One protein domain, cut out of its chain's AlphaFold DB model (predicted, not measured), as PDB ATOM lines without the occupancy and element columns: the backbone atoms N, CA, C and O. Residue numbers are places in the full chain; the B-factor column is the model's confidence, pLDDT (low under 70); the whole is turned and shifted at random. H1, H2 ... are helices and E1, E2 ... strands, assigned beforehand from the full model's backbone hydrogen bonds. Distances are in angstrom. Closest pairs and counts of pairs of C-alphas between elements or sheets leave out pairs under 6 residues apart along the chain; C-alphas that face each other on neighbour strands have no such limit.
ATOM      1  N   ASN A 476     140.799 209.994 208.801       78.00
ATOM      2  CA  ASN A 476     139.764 209.499 207.882       78.00
ATOM      3  C   ASN A 476     140.383 208.530 206.864       78.00
ATOM      4  O   ASN A 476     140.556 208.858 205.686       78.00
ATOM      5  N   ARG A 477     140.786 207.359 207.364       83.31
ATOM      6  CA  ARG A 477     141.502 206.308 206.655       83.31
ATOM      7  C   ARG A 477     140.614 205.074 206.583       83.31
ATOM      8  O   ARG A 477     140.262 204.480 207.596       83.31
ATOM      9  N   LEU A 478     140.262 204.678 205.367       85.88
ATOM     10  CA  LEU A 478     139.501 203.462 205.099       85.88
ATOM     11  C   LEU A 478     140.438 202.435 204.466       85.88
ATOM     12  O   LEU A 478     141.116 202.742 203.489       85.88
ATOM     13  N   VAL A 479     140.493 201.228 205.026       87.56
ATOM     14  CA  VAL A 479     141.325 200.129 204.518       87.56
ATOM     15  C   VAL A 479     140.412 199.032 203.982       87.56
ATOM     16  O   VAL A 479     139.540 198.559 204.705       87.56
ATOM     17  N   PHE A 480     140.622 198.640 202.728       87.44
ATOM     18  CA  PHE A 480     139.903 197.566 202.040       87.44
ATOM     19  C   PHE A 480     140.885 196.449 201.686       87.44
ATOM     20  O   PHE A 480     142.008 196.737 201.260       87.44
ATOM     21  N   ARG A 481     140.477 195.186 201.845       88.31
ATOM     22  CA  ARG A 481     141.335 194.022 201.556       88.31
ATOM     23  C   ARG A 481     140.654 193.016 200.626       88.31
ATOM     24  O   ARG A 481     139.436 192.837 200.674       88.31
ATOM     25  N   GLY A 482     141.439 192.356 199.774       91.94
ATOM     26  CA  GLY A 482     140.963 191.308 198.863       91.94
ATOM     27  C   GLY A 482     139.896 191.809 197.880       91.94
ATOM     28  O   GLY A 482     140.067 192.848 197.240       91.94
ATOM     29  N   ASP A 483     138.771 191.097 197.782       85.19
ATOM     30  CA  ASP A 483     137.663 191.415 196.860       85.19
ATOM     31  C   ASP A 483     136.992 192.776 197.142       85.19
ATOM     32  O   ASP A 483     136.311 193.343 196.282       85.19
ATOM     33  N   GLU A 484     137.189 193.338 198.339       83.50
ATOM     34  CA  GLU A 484     136.688 194.671 198.689       83.50
ATOM     35  C   GLU A 484     137.378 195.781 197.883       83.50
ATOM     36  O   GLU A 484     136.782 196.830 197.637       83.50
ATOM     37  N   VAL A 485     138.610 195.547 197.418       87.56
ATOM     38  CA  VAL A 485     139.400 196.533 196.666       87.56
ATOM     39  C   VAL A 485     138.735 196.877 195.331       87.56
ATOM     40  O   VAL A 485     138.648 198.049 194.955       87.56
ATOM     41  N   GLU A 486     138.214 195.884 194.608       87.88
ATOM     42  CA  GLU A 486     137.551 196.119 193.317       87.88
ATOM     43  C   GLU A 486     136.212 196.842 193.488       87.88
ATOM     44  O   GLU A 486     135.868 197.737 192.706       87.88
ATOM     45  N   LYS A 487     135.489 196.528 194.565       85.06
ATOM     46  CA  LYS A 487     134.249 197.218 194.921       85.06
ATOM     47  C   LYS A 487     134.509 198.665 195.322       85.06
ATOM     48  O   LYS A 487     133.837 199.550 194.791       85.06
ATOM     49  N   ALA A 488     135.512 198.922 196.161       84.75
ATOM     50  CA  ALA A 488     135.930 200.270 196.535       84.75
ATOM     51  C   ALA A 488     136.317 201.098 195.297       84.75
ATOM     52  O   ALA A 488     135.829 202.213 195.126       84.75
ATOM     53  N   ARG A 489     137.072 200.520 194.351       88.75
ATOM     54  CA  ARG A 489     137.382 201.169 193.063       88.75
ATOM     55  C   ARG A 489     136.133 201.468 192.228       88.75
ATOM     56  O   ARG A 489     136.044 202.531 191.616       88.75
ATOM     57  N   SER A 490     135.153 200.564 192.201       89.62
ATOM     58  CA  SER A 490     133.888 200.798 191.489       89.62
ATOM     59  C   SER A 490     133.062 201.934 192.111       89.62
ATOM     60  O   SER A 490     132.401 202.682 191.390       89.62
ATOM     61  N   LEU A 491     133.127 202.093 193.437       87.25
ATOM     62  CA  LEU A 491     132.464 203.170 194.169       87.25
ATOM     63  C   LEU A 491     133.171 204.502 193.965       87.25
ATOM     64  O   LEU A 491     132.491 205.495 193.729       87.25
ATOM     65  N   LEU A 492     134.504 204.522 193.964       88.62
ATOM     66  CA  LEU A 492     135.275 205.725 193.650       88.62
ATOM     67  C   LEU A 492     134.947 206.261 192.253       88.62
ATOM     68  O   LEU A 492     134.704 207.452 192.111       88.62
ATOM     69  N   LYS A 493     134.793 205.385 191.250       89.81
ATOM     70  CA  LYS A 493     134.333 205.788 189.906       89.81
ATOM     71  C   LYS A 493     132.916 206.370 189.890       89.81
ATOM     72  O   LYS A 493     132.606 207.218 189.059       89.81
ATOM     73  N   LYS A 494     132.025 205.908 190.776       90.06
ATOM     74  CA  LYS A 494     130.681 206.494 190.926       90.06
ATOM     75  C   LYS A 494     130.748 207.846 191.637       90.06
ATOM     76  O   LYS A 494     130.086 208.782 191.211       90.06
ATOM     77  N   LEU A 495     131.586 207.960 192.663       87.81
ATOM     78  CA  LEU A 495     131.794 209.196 193.416       87.81
ATOM     79  C   LEU A 495     132.452 210.288 192.568       87.81
ATOM     80  O   LEU A 495     132.068 211.441 192.689       87.81
ATOM     81  N   GLU A 496     133.355 209.936 191.657       89.06
ATOM     82  CA  GLU A 496     133.922 210.869 190.675       89.06
ATOM     83  C   GLU A 496     132.835 211.506 189.789       89.06
ATOM     84  O   GLU A 496     132.926 212.674 189.416       89.06
ATOM     85  N   LYS A 497     131.749 210.771 189.510       88.81
ATOM     86  CA  LYS A 497     130.588 211.289 188.774       88.81
ATOM     87  C   LYS A 497     129.696 212.191 189.635       88.81
ATOM     88  O   LYS A 497     129.166 213.176 189.125       88.81
ATOM     89  N   ASP A 498     129.526 211.850 190.910       87.19
ATOM     90  CA  ASP A 498     128.669 212.593 191.844       87.19
ATOM     91  C   ASP A 498     129.362 213.857 192.400       87.19
ATOM     92  O   ASP A 498     128.692 214.815 192.792       87.19
ATOM     93  N   PHE A 499     130.699 213.888 192.400       88.62
ATOM     94  CA  PHE A 499     131.531 214.975 192.914       88.62
ATOM     95  C   PHE A 499     132.562 215.414 191.856       88.62
ATOM     96  O   PHE A 499     133.724 215.017 191.932       88.62
ATOM     97  N   PRO A 500     132.196 216.283 190.893       81.81
ATOM     98  CA  PRO A 500     133.089 216.685 189.795       81.81
ATOM     99  C   PRO A 500     134.334 217.474 190.241       81.81
ATOM    100  O   PRO A 500     135.252 217.669 189.451       81.81
ATOM    101  N   ASN A 501     134.377 217.926 191.499       79.62
ATOM    102  CA  ASN A 501     135.523 218.621 192.096       79.62
ATOM    103  C   ASN A 501     136.444 217.688 192.906       79.62
ATOM    104  O   ASN A 501     137.385 218.165 193.539       79.62
ATOM    105  N   LEU A 502     136.157 216.383 192.936       86.19
ATOM    106  CA  LEU A 502     136.965 215.393 193.637       86.19
ATOM    107  C   LEU A 502     138.296 215.206 192.901       86.19
ATOM    108  O   LEU A 502     138.315 214.781 191.749       86.19
ATOM    109  N   VAL A 503     139.413 215.488 193.572       84.19
ATOM    110  CA  VAL A 503     140.747 215.217 193.022       84.19
ATOM    111  C   VAL A 503     141.279 213.938 193.651       84.19
ATOM    112  O   VAL A 503     141.525 213.884 194.857       84.19
ATOM    113  N   MET A 504     141.435 212.897 192.830       83.31
ATOM    114  CA  MET A 504     142.048 211.634 193.244       83.31
ATOM    115  C   MET A 504     143.551 211.674 192.975       83.31
ATOM    116  O   MET A 504     143.976 211.773 191.825       83.31
ATOM    117  N   VAL A 505     144.355 211.567 194.029       81.56
ATOM    118  CA  VAL A 505     145.812 211.450 193.933       81.56
ATOM    119  C   VAL A 505     146.193 210.011 194.265       81.56
ATOM    120  O   VAL A 505     146.013 209.544 195.389       81.56
ATOM    121  N   THR A 506     146.689 209.278 193.269       81.31
ATOM    122  CA  THR A 506     147.202 207.918 193.458       81.31
ATOM    123  C   THR A 506     148.671 207.993 193.866       81.31
ATOM    124  O   THR A 506     149.514 208.333 193.034       81.31
ATOM    125  N   GLU A 507     149.002 207.659 195.112       72.38
ATOM    126  CA  GLU A 507     150.394 207.513 195.538       72.38
ATOM    127  C   GLU A 507     150.773 206.029 195.508       72.38
ATOM    128  O   GLU A 507     150.405 205.245 196.384       72.38
ATOM    129  N   LYS A 508     151.545 205.627 194.493       61.75
ATOM    130  CA  LYS A 508     152.242 204.336 194.510       61.75
ATOM    131  C   LYS A 508     153.551 204.507 195.272       61.75
ATOM    132  O   LYS A 508     154.590 204.731 194.663       61.75
ATOM    133  N   LYS A 509     153.497 204.446 196.600       56.03
ATOM    134  CA  LYS A 509     154.712 204.387 197.420       56.03
ATOM    135  C   LYS A 509     155.162 202.937 197.549       56.03
ATOM    136  O   LYS A 509     154.399 202.105 198.029       56.03
ATOM    137  N   LYS A 510     156.398 202.641 197.135       45.66
ATOM    138  CA  LYS A 510     157.108 201.460 197.641       45.66
ATOM    139  C   LYS A 510     157.428 201.746 199.108       45.66
ATOM    140  O   LYS A 510     157.892 202.841 199.422       45.66
ATOM    141  N   LEU A 511     157.122 200.813 200.005       39.62
ATOM    142  CA  LEU A 511     157.175 201.051 201.453       39.62
ATOM    143  C   LEU A 511     158.599 201.369 201.970       39.62
ATOM    144  O   LEU A 511     158.745 201.886 203.078       39.62
ATOM    145  N   ASP A 512     159.631 201.133 201.157       39.84
ATOM    146  CA  ASP A 512     161.043 201.308 201.516       39.84
ATOM    147  C   ASP A 512     161.493 202.779 201.625       39.84
ATOM    148  O   ASP A 512     162.346 203.099 202.453       39.84
ATOM    149  N   GLU A 565     148.329 199.609 197.822       86.38
ATOM    150  CA  GLU A 565     148.044 200.852 197.089       86.38
ATOM    151  C   GLU A 565     147.382 201.879 198.023       86.38
ATOM    152  O   GLU A 565     146.437 201.549 198.743       86.38
ATOM    153  N   THR A 566     147.844 203.137 198.008       87.44
ATOM    154  CA  THR A 566     147.228 204.231 198.779       87.44
ATOM    155  C   THR A 566     146.653 205.299 197.847       87.44
ATOM    156  O   THR A 566     147.346 205.854 196.994       87.44
ATOM    157  N   LEU A 567     145.368 205.605 198.019       89.44
ATOM    158  CA  LEU A 567     144.643 206.665 197.325       89.44
ATOM    159  C   LEU A 567     144.357 207.807 198.294       89.44
ATOM    160  O   LEU A 567     143.750 207.602 199.344       89.44
ATOM    161  N   VAL A 568     144.750 209.021 197.926       89.19
ATOM    162  CA  VAL A 568     144.434 210.232 198.682       89.19
ATOM    163  C   VAL A 568     143.341 210.997 197.938       89.19
ATOM    164  O   VAL A 568     143.491 211.329 196.763       89.19
ATOM    165  N   LEU A 569     142.222 211.250 198.614       89.88
ATOM    166  CA  LEU A 569     141.096 212.025 198.100       89.88
ATOM    167  C   LEU A 569     141.122 213.416 198.718       89.88
ATOM    168  O   LEU A 569     140.934 213.564 199.927       89.88
ATOM    169  N   GLU A 570     141.316 214.432 197.886       84.94
ATOM    170  CA  GLU A 570     141.168 215.821 198.307       84.94
ATOM    171  C   GLU A 570     139.770 216.330 197.974       84.94
ATOM    172  O   GLU A 570     139.326 216.286 196.823       84.94
ATOM    173  N   VAL A 571     139.083 216.829 198.997       89.44
ATOM    174  CA  VAL A 571     137.676 217.227 198.916       89.44
ATOM    175  C   VAL A 571     137.505 218.606 199.543       89.44
ATOM    176  O   VAL A 571     138.158 218.929 200.537       89.44
ATOM    177  N   ASP A 572     136.629 219.443 198.993       87.56
ATOM    178  CA  ASP A 572     136.231 220.676 199.674       87.56
ATOM    179  C   ASP A 572     135.488 220.364 200.989       87.56
ATOM    180  O   ASP A 572     134.887 219.298 201.150       87.56
ATOM    181  N   SER A 573     135.527 221.289 201.949       74.81
ATOM    182  CA  SER A 573     134.975 221.070 203.293       74.81
ATOM    183  C   SER A 573     133.466 220.796 203.310       74.81
ATOM    184  O   SER A 573     132.990 220.094 204.202       74.81
ATOM    185  N   ALA A 574     132.706 221.290 202.326       77.56
ATOM    186  CA  ALA A 574     131.263 221.068 202.242       77.56
ATOM    187  C   ALA A 574     130.926 219.674 201.684       77.56
ATOM    188  O   ALA A 574     129.981 219.023 202.141       77.56
ATOM    189  N   SER A 575     131.712 219.195 200.723       84.31
ATOM    190  CA  SER A 575     131.583 217.857 200.140       84.31
ATOM    191  C   SER A 575     132.188 216.770 201.038       84.31
ATOM    192  O   SER A 575     131.736 215.626 200.994       84.31
ATOM    193  N   PHE A 576     133.143 217.125 201.906       83.94
ATOM    194  CA  PHE A 576     133.833 216.212 202.818       83.94
ATOM    195  C   PHE A 576     132.871 215.416 203.715       83.94
ATOM    196  O   PHE A 576     132.880 214.186 203.690       83.94
ATOM    197  N   ALA A 577     131.974 216.092 204.442       78.38
ATOM    198  CA  ALA A 577     131.028 215.425 205.342       78.38
ATOM    199  C   ALA A 577     130.058 214.487 204.596       78.38
ATOM    200  O   ALA A 577     129.705 213.420 205.095       78.38
ATOM    201  N   ARG A 578     129.656 214.854 203.370       83.44
ATOM    202  CA  ARG A 578     128.776 214.028 202.524       83.44
ATOM    203  C   ARG A 578     129.494 212.785 202.011       83.44
ATOM    204  O   ARG A 578     128.890 211.715 201.960       83.44
ATOM    205  N   LEU A 579     130.766 212.926 201.642       82.12
ATOM    206  CA  LEU A 579     131.595 211.825 201.169       82.12
ATOM    207  C   LEU A 579     131.862 210.812 202.288       82.12
ATOM    208  O   LEU A 579     131.667 209.618 202.072       82.12
ATOM    209  N   VAL A 580     132.242 211.293 203.479       81.88
ATOM    210  CA  VAL A 580     132.480 210.450 204.662       81.88
ATOM    211  C   VAL A 580     131.212 209.673 205.021       81.88
ATOM    212  O   VAL A 580     131.237 208.445 205.004       81.88
ATOM    213  N   ALA A 581     130.076 210.359 205.183       79.88
ATOM    214  CA  ALA A 581     128.804 209.708 205.505       79.88
ATOM    215  C   ALA A 581     128.379 208.672 204.446       79.88
ATOM    216  O   ALA A 581     127.825 207.618 204.767       79.88
ATOM    217  N   ARG A 582     128.646 208.937 203.158       83.31
ATOM    218  CA  ARG A 582     128.320 207.995 202.082       83.31
ATOM    219  C   ARG A 582     129.214 206.757 202.119       83.31
ATOM    220  O   ARG A 582     128.692 205.654 201.968       83.31
ATOM    221  N   LEU A 583     130.519 206.917 202.326       80.44
ATOM    222  CA  LEU A 583     131.463 205.800 202.417       80.44
ATOM    223  C   LEU A 583     131.204 204.934 203.655       80.44
ATOM    224  O   LEU A 583     131.209 203.709 203.548       80.44
ATOM    225  N   GLU A 584     130.883 205.555 204.791       79.88
ATOM    226  CA  GLU A 584     130.465 204.853 206.008       79.88
ATOM    227  C   GLU A 584     129.176 204.057 205.781       79.88
ATOM    228  O   GLU A 584     129.148 202.859 206.053       79.88
ATOM    229  N   SER A 585     128.160 204.657 205.145       80.50
ATOM    230  CA  SER A 585     126.904 203.953 204.839       80.50
ATOM    231  C   SER A 585     127.100 202.712 203.957       80.50
ATOM    232  O   SER A 585     126.392 201.716 204.112       80.50
ATOM    233  N   VAL A 586     128.071 202.743 203.038       77.06
ATOM    234  CA  VAL A 586     128.386 201.591 202.186       77.06
ATOM    235  C   VAL A 586     129.141 200.521 202.972       77.06
ATOM    236  O   VAL A 586     128.824 199.338 202.838       77.06
ATOM    237  N   ARG A 587     130.089 200.925 203.826       76.38
ATOM    238  CA  ARG A 587     130.802 200.009 204.725       76.38
ATOM    239  C   ARG A 587     129.826 199.271 205.641       76.38
ATOM    240  O   ARG A 587     129.938 198.057 205.807       76.38
ATOM    241  N   ASP A 588     128.850 199.982 206.191       78.94
ATOM    242  CA  ASP A 588     127.856 199.405 207.095       78.94
ATOM    243  C   ASP A 588     126.862 198.496 206.356       78.94
ATOM    244  O   ASP A 588     126.524 197.421 206.857       78.94
ATOM    245  N   ALA A 589     126.469 198.841 205.123       75.06
ATOM    246  CA  ALA A 589     125.653 197.969 204.275       75.06
ATOM    247  C   ALA A 589     126.368 196.649 203.911       75.06
ATOM    248  O   ALA A 589     125.734 195.593 203.861       75.06
ATOM    249  N   GLU A 590     127.686 196.670 203.688       69.69
ATOM    250  CA  GLU A 590     128.454 195.440 203.453       69.69
ATOM    251  C   GLU A 590     128.633 194.600 204.719       69.69
ATOM    252  O   GLU A 590     128.496 193.375 204.656       69.69
ATOM    253  N   LYS A 591     128.866 195.231 205.878       74.31
ATOM    254  CA  LYS A 591     128.868 194.525 207.171       74.31
ATOM    255  C   LYS A 591     127.527 193.831 207.423       74.31
ATOM    256  O   LYS A 591     127.514 192.664 207.806       74.31
ATOM    257  N   ALA A 592     126.412 194.504 207.134       76.50
ATOM    258  CA  ALA A 592     125.076 193.926 207.260       76.50
ATOM    259  C   ALA A 592     124.862 192.722 206.321       76.50
ATOM    260  O   ALA A 592     124.312 191.706 206.741       76.50
ATOM    261  N   LYS A 628     145.707 191.879 197.985       88.12
ATOM    262  CA  LYS A 628     145.561 193.284 197.590       88.12
ATOM    263  C   LYS A 628     145.007 194.095 198.759       88.12
ATOM    264  O   LYS A 628     143.907 193.813 199.239       88.12
ATOM    265  N   VAL A 629     145.722 195.147 199.153       88.94
ATOM    266  CA  VAL A 629     145.280 196.118 200.163       88.94
ATOM    267  C   VAL A 629     145.147 197.497 199.519       88.94
ATOM    268  O   VAL A 629     146.080 197.978 198.878       88.94
ATOM    269  N   LEU A 630     143.986 198.136 199.692       90.75
ATOM    270  CA  LEU A 630     143.721 199.505 199.248       90.75
ATOM    271  C   LEU A 630     143.435 200.399 200.451       90.75
ATOM    272  O   LEU A 630     142.491 200.161 201.205       90.75
ATOM    273  N   VAL A 631     144.218 201.461 200.599       90.25
ATOM    274  CA  VAL A 631     144.051 202.467 201.650       90.25
ATOM    275  C   VAL A 631     143.521 203.756 201.034       90.25
ATOM    276  O   VAL A 631     144.160 204.313 200.152       90.25
ATOM    277  N   ILE A 632     142.387 204.265 201.510       91.88
ATOM    278  CA  ILE A 632     141.826 205.556 201.095       91.88
ATOM    279  C   ILE A 632     141.993 206.559 202.235       91.88
ATOM    280  O   ILE A 632     141.489 206.322 203.331       91.88
ATOM    281  N   VAL A 633     142.664 207.681 201.977       90.31
ATOM    282  CA  VAL A 633     142.846 208.788 202.928       90.31
ATOM    283  C   VAL A 633     142.085 210.007 202.425       90.31
ATOM    284  O   VAL A 633     142.357 210.486 201.328       90.31
ATOM    285  N   ILE A 634     141.146 210.533 203.213       90.31
ATOM    286  CA  ILE A 634     140.334 211.694 202.817       90.31
ATOM    287  C   ILE A 634     140.855 212.950 203.520       90.31
ATOM    288  O   ILE A 634     140.901 213.001 204.751       90.31
ATOM    289  N   ARG A 635     141.223 213.978 202.749       85.38
ATOM    290  CA  ARG A 635     141.708 215.271 203.255       85.38
ATOM    291  C   ARG A 635     140.793 216.409 202.810       85.38
ATOM    292  O   ARG A 635     140.410 216.493 201.644       85.38
ATOM    293  N   ALA A 636     140.470 217.304 203.740       82.50
ATOM    294  CA  ALA A 636     139.769 218.542 203.424       82.50
ATOM    295  C   ALA A 636     140.758 219.569 202.848       82.50
ATOM    296  O   ALA A 636     141.814 219.806 203.437       82.50
ATOM    297  N   ARG A 637     140.422 220.205 201.718       79.25
ATOM    298  CA  ARG A 637     141.231 221.303 201.166       79.25
ATOM    299  C   ARG A 637     141.119 222.553 202.049       79.25
ATOM    300  O   ARG A 637     140.004 223.041 202.250       79.25
ATOM    301  N   PRO A 638     142.241 223.125 202.522       57.81
ATOM    302  CA  PRO A 638     142.219 224.263 203.444       57.81
ATOM    303  C   PRO A 638     141.867 225.616 202.789       57.81
ATOM    304  O   PRO A 638     141.656 226.600 203.494       57.81
ATOM    305  N   GLU A 639     141.777 225.708 201.459       56.34
ATOM    306  CA  GLU A 639     141.787 227.007 200.761       56.34
ATOM    307  C   GLU A 639     140.434 227.748 200.695       56.34
ATOM    308  O   GLU A 639     140.413 228.963 200.493       56.34
ATOM    309  N   ALA A 640     139.295 227.087 200.931       51.53
ATOM    310  CA  ALA A 640     137.984 227.725 200.737       51.53
ATOM    311  C   ALA A 640     137.572 228.696 201.867       51.53
ATOM    312  O   ALA A 640     136.889 229.687 201.606       51.53
ATOM    313  N   ALA A 641     138.000 228.457 203.111       51.09
ATOM    314  CA  ALA A 641     137.637 229.316 204.245       51.09
ATOM    315  C   ALA A 641     138.377 230.667 204.197       51.09
ATOM    316  O   ALA A 641     137.775 231.728 204.354       51.09
ATOM    317  N   ALA A 642     139.671 230.643 203.859       54.84
ATOM    318  CA  ALA A 642     140.507 231.842 203.835       54.84
ATOM    319  C   ALA A 642     140.159 232.817 202.691       54.84
ATOM    320  O   ALA A 642     140.401 234.022 202.806       54.84
ATOM    321  N   GLU A 643     139.603 232.335 201.574       51.62
ATOM    322  CA  GLU A 643     139.205 233.197 200.453       51.62
ATOM    323  C   GLU A 643     137.795 233.795 200.632       51.62
ATOM    324  O   GLU A 643     137.542 234.922 200.190       51.62
ATOM    325  N   ALA A 644     136.896 233.088 201.326       54.12
ATOM    326  CA  ALA A 644     135.566 233.585 201.684       54.12
ATOM    327  C   ALA A 644     135.649 234.753 202.683       54.12
ATOM    328  O   ALA A 644     135.029 235.794 202.451       54.12
ATOM    329  N   ASP A 645     136.511 234.649 203.700       56.69
ATOM    330  CA  ASP A 645     136.746 235.728 204.671       56.69
ATOM    331  C   ASP A 645     137.417 236.951 204.031       56.69
ATOM    332  O   ASP A 645     137.051 238.101 204.300       56.69
ATOM    333  N   LYS A 646     138.336 236.732 203.079       68.81
ATOM    334  CA  LYS A 646     138.932 237.825 202.289       68.81
ATOM    335  C   LYS A 646     137.900 238.539 201.411       68.81
ATOM    336  O   LYS A 646     137.990 239.758 201.249       68.81
ATOM    337  N   LYS A 647     136.919 237.826 200.841       68.31
ATOM    338  CA  LYS A 647     135.832 238.432 200.045       68.31
ATOM    339  C   LYS A 647     134.802 239.147 200.928       68.31
ATOM    340  O   LYS A 647     134.392 240.253 200.567       68.31
ATOM    341  N   ALA A 648     134.462 238.594 202.092       66.62
ATOM    342  CA  ALA A 648     133.577 239.225 203.072       66.62
ATOM    343  C   ALA A 648     134.170 240.543 203.607       66.62
ATOM    344  O   ALA A 648     133.525 241.592 203.520       66.62
ATOM    345  N   GLY A 649     135.448 240.537 204.005       70.38
ATOM    346  CA  GLY A 649     136.140 241.744 204.470       70.38
ATOM    347  C   GLY A 649     136.291 242.826 203.389       70.38
ATOM    348  O   GLY A 649     136.253 244.023 203.681       70.38
ATOM    349  N   LYS A 650     136.405 242.440 202.109       71.38
ATOM    350  CA  LYS A 650     136.490 243.391 200.984       71.38
ATOM    351  C   LYS A 650     135.134 244.032 200.655       71.38
ATOM    352  O   LYS A 650     135.103 245.206 200.285       71.38
ATOM    353  N   ALA A 651     134.029 243.304 200.831       66.06
ATOM    354  CA  ALA A 651     132.671 243.826 200.661       66.06
ATOM    355  C   ALA A 651     132.275 244.803 201.785       66.06
ATOM    356  O   ALA A 651     131.618 245.813 201.527       66.06
ATOM    357  N   GLU A 652     132.728 244.558 203.016       62.41
ATOM    358  CA  GLU A 652     132.478 245.443 204.158       62.41
ATOM    359  C   GLU A 652     133.265 246.762 204.052       62.41
ATOM    360  O   GLU A 652     132.707 247.849 204.229       62.41
ATOM    361  N   ARG A 653     134.528 246.701 203.602       69.69
ATOM    362  CA  ARG A 653     135.353 247.894 203.318       69.69
ATOM    363  C   ARG A 653     134.816 248.768 202.180       69.69
ATOM    364  O   ARG A 653     135.109 249.963 202.144       69.69
ATOM    365  N   ALA A 654     134.050 248.196 201.250       69.50
ATOM    366  CA  ALA A 654     133.417 248.944 200.162       69.50
ATOM    367  C   ALA A 654     132.170 249.719 200.627       69.50
ATOM    368  O   ALA A 654     131.891 250.792 200.092       69.50
TER     369      ALA A 654
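AT A GLANCE: This is residues 476 to 512, 565 to 592 and 628 to 654 of the 663 residues of the protein "zf-HC2 domain-containing protein" of Planctomycetes bacterium (UniProt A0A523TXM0). Picture a four-stranded sheet with two helices, H1 and H2, side by side over one of its faces and the other face bare; beyond this body a third helix, H3, sticks out with residues 642 to 654 and makes the length. The printed part has 92 residues, with three named helices and four named strands in the order E1, H1, E2, E3, H2, E4, H3. The sheet runs E1, E4, E3, E2 and is mixed; the class is mixed, helices and strands. The whole is loose, with a radius of gyration of the C-alphas of 16.6 A, and spans 58 by 37 by 20 A.

HOW THE PARTS SIT: Start at E1, residues 477 to 481, an edge strand, antiparallel to E4, residues 629 to 636; look for N 478 and O 632, 2.9 A apart. E4 is parallel to E3, residues 565 to 571, where N 567 and O 631 are 2.8 A apart. E3 is antiparallel to the other edge strand, E2, residues 503 to 507, with N 505 and O 568 2.9 A apart. H1, residues 484 to 498, is on the sheet at a height of 9.9 A, along the strands; its closest C-alphas to E4 are Val 485 and Leu 630, 5.8 A. E1, H1 and E2 form a split strand-helix-strand unit, two strands running the same way with E4 and E3 between them, and its crossover is right-handed. H2, residues 573 to 592, is on the same face at a height of 10.3 A, over E1 and E4; these two layers are helices on one face of a sheet. H1 and H2 are near each other. H3, residues 639 to 654, is not on the sheet; it is close to but not clearly touching H2, with the C-alphas of Ser 573 and Ala 640 7.7 A apart. O i to N i+4 pairs are within hydrogen-bond range in 10 of 11 in H1, 14 of 16 in H2 and 11 of 12 in H3.

IN THESE COORDINATES: Find C-alpha 477 at (141.502, 206.308, 206.655), where E1 begins its 13.3 A. H1 then covers 20.8 A, E2 12.6 A and E3 19.5 A. H2 runs 29.2 A from C-alpha 573 at (134.975, 221.070, 203.293). E4 covers 23.3 A, and H3 23.5 A to C-alpha 654 at (133.417, 248.944, 200.162).

THE WHOLE: The C-alphas farthest apart are Gly 482 and Ala 654, 58.1 A. At the cuts, residues 513 to 564 and 593 to 627 are not printed, with C-alpha gaps of 13.7 A and 22.7 A. Of the links printed whole, none is long. The model's confidence is under 70 at residues 508 to 512, 590, 638 to 648 and 651 to 654.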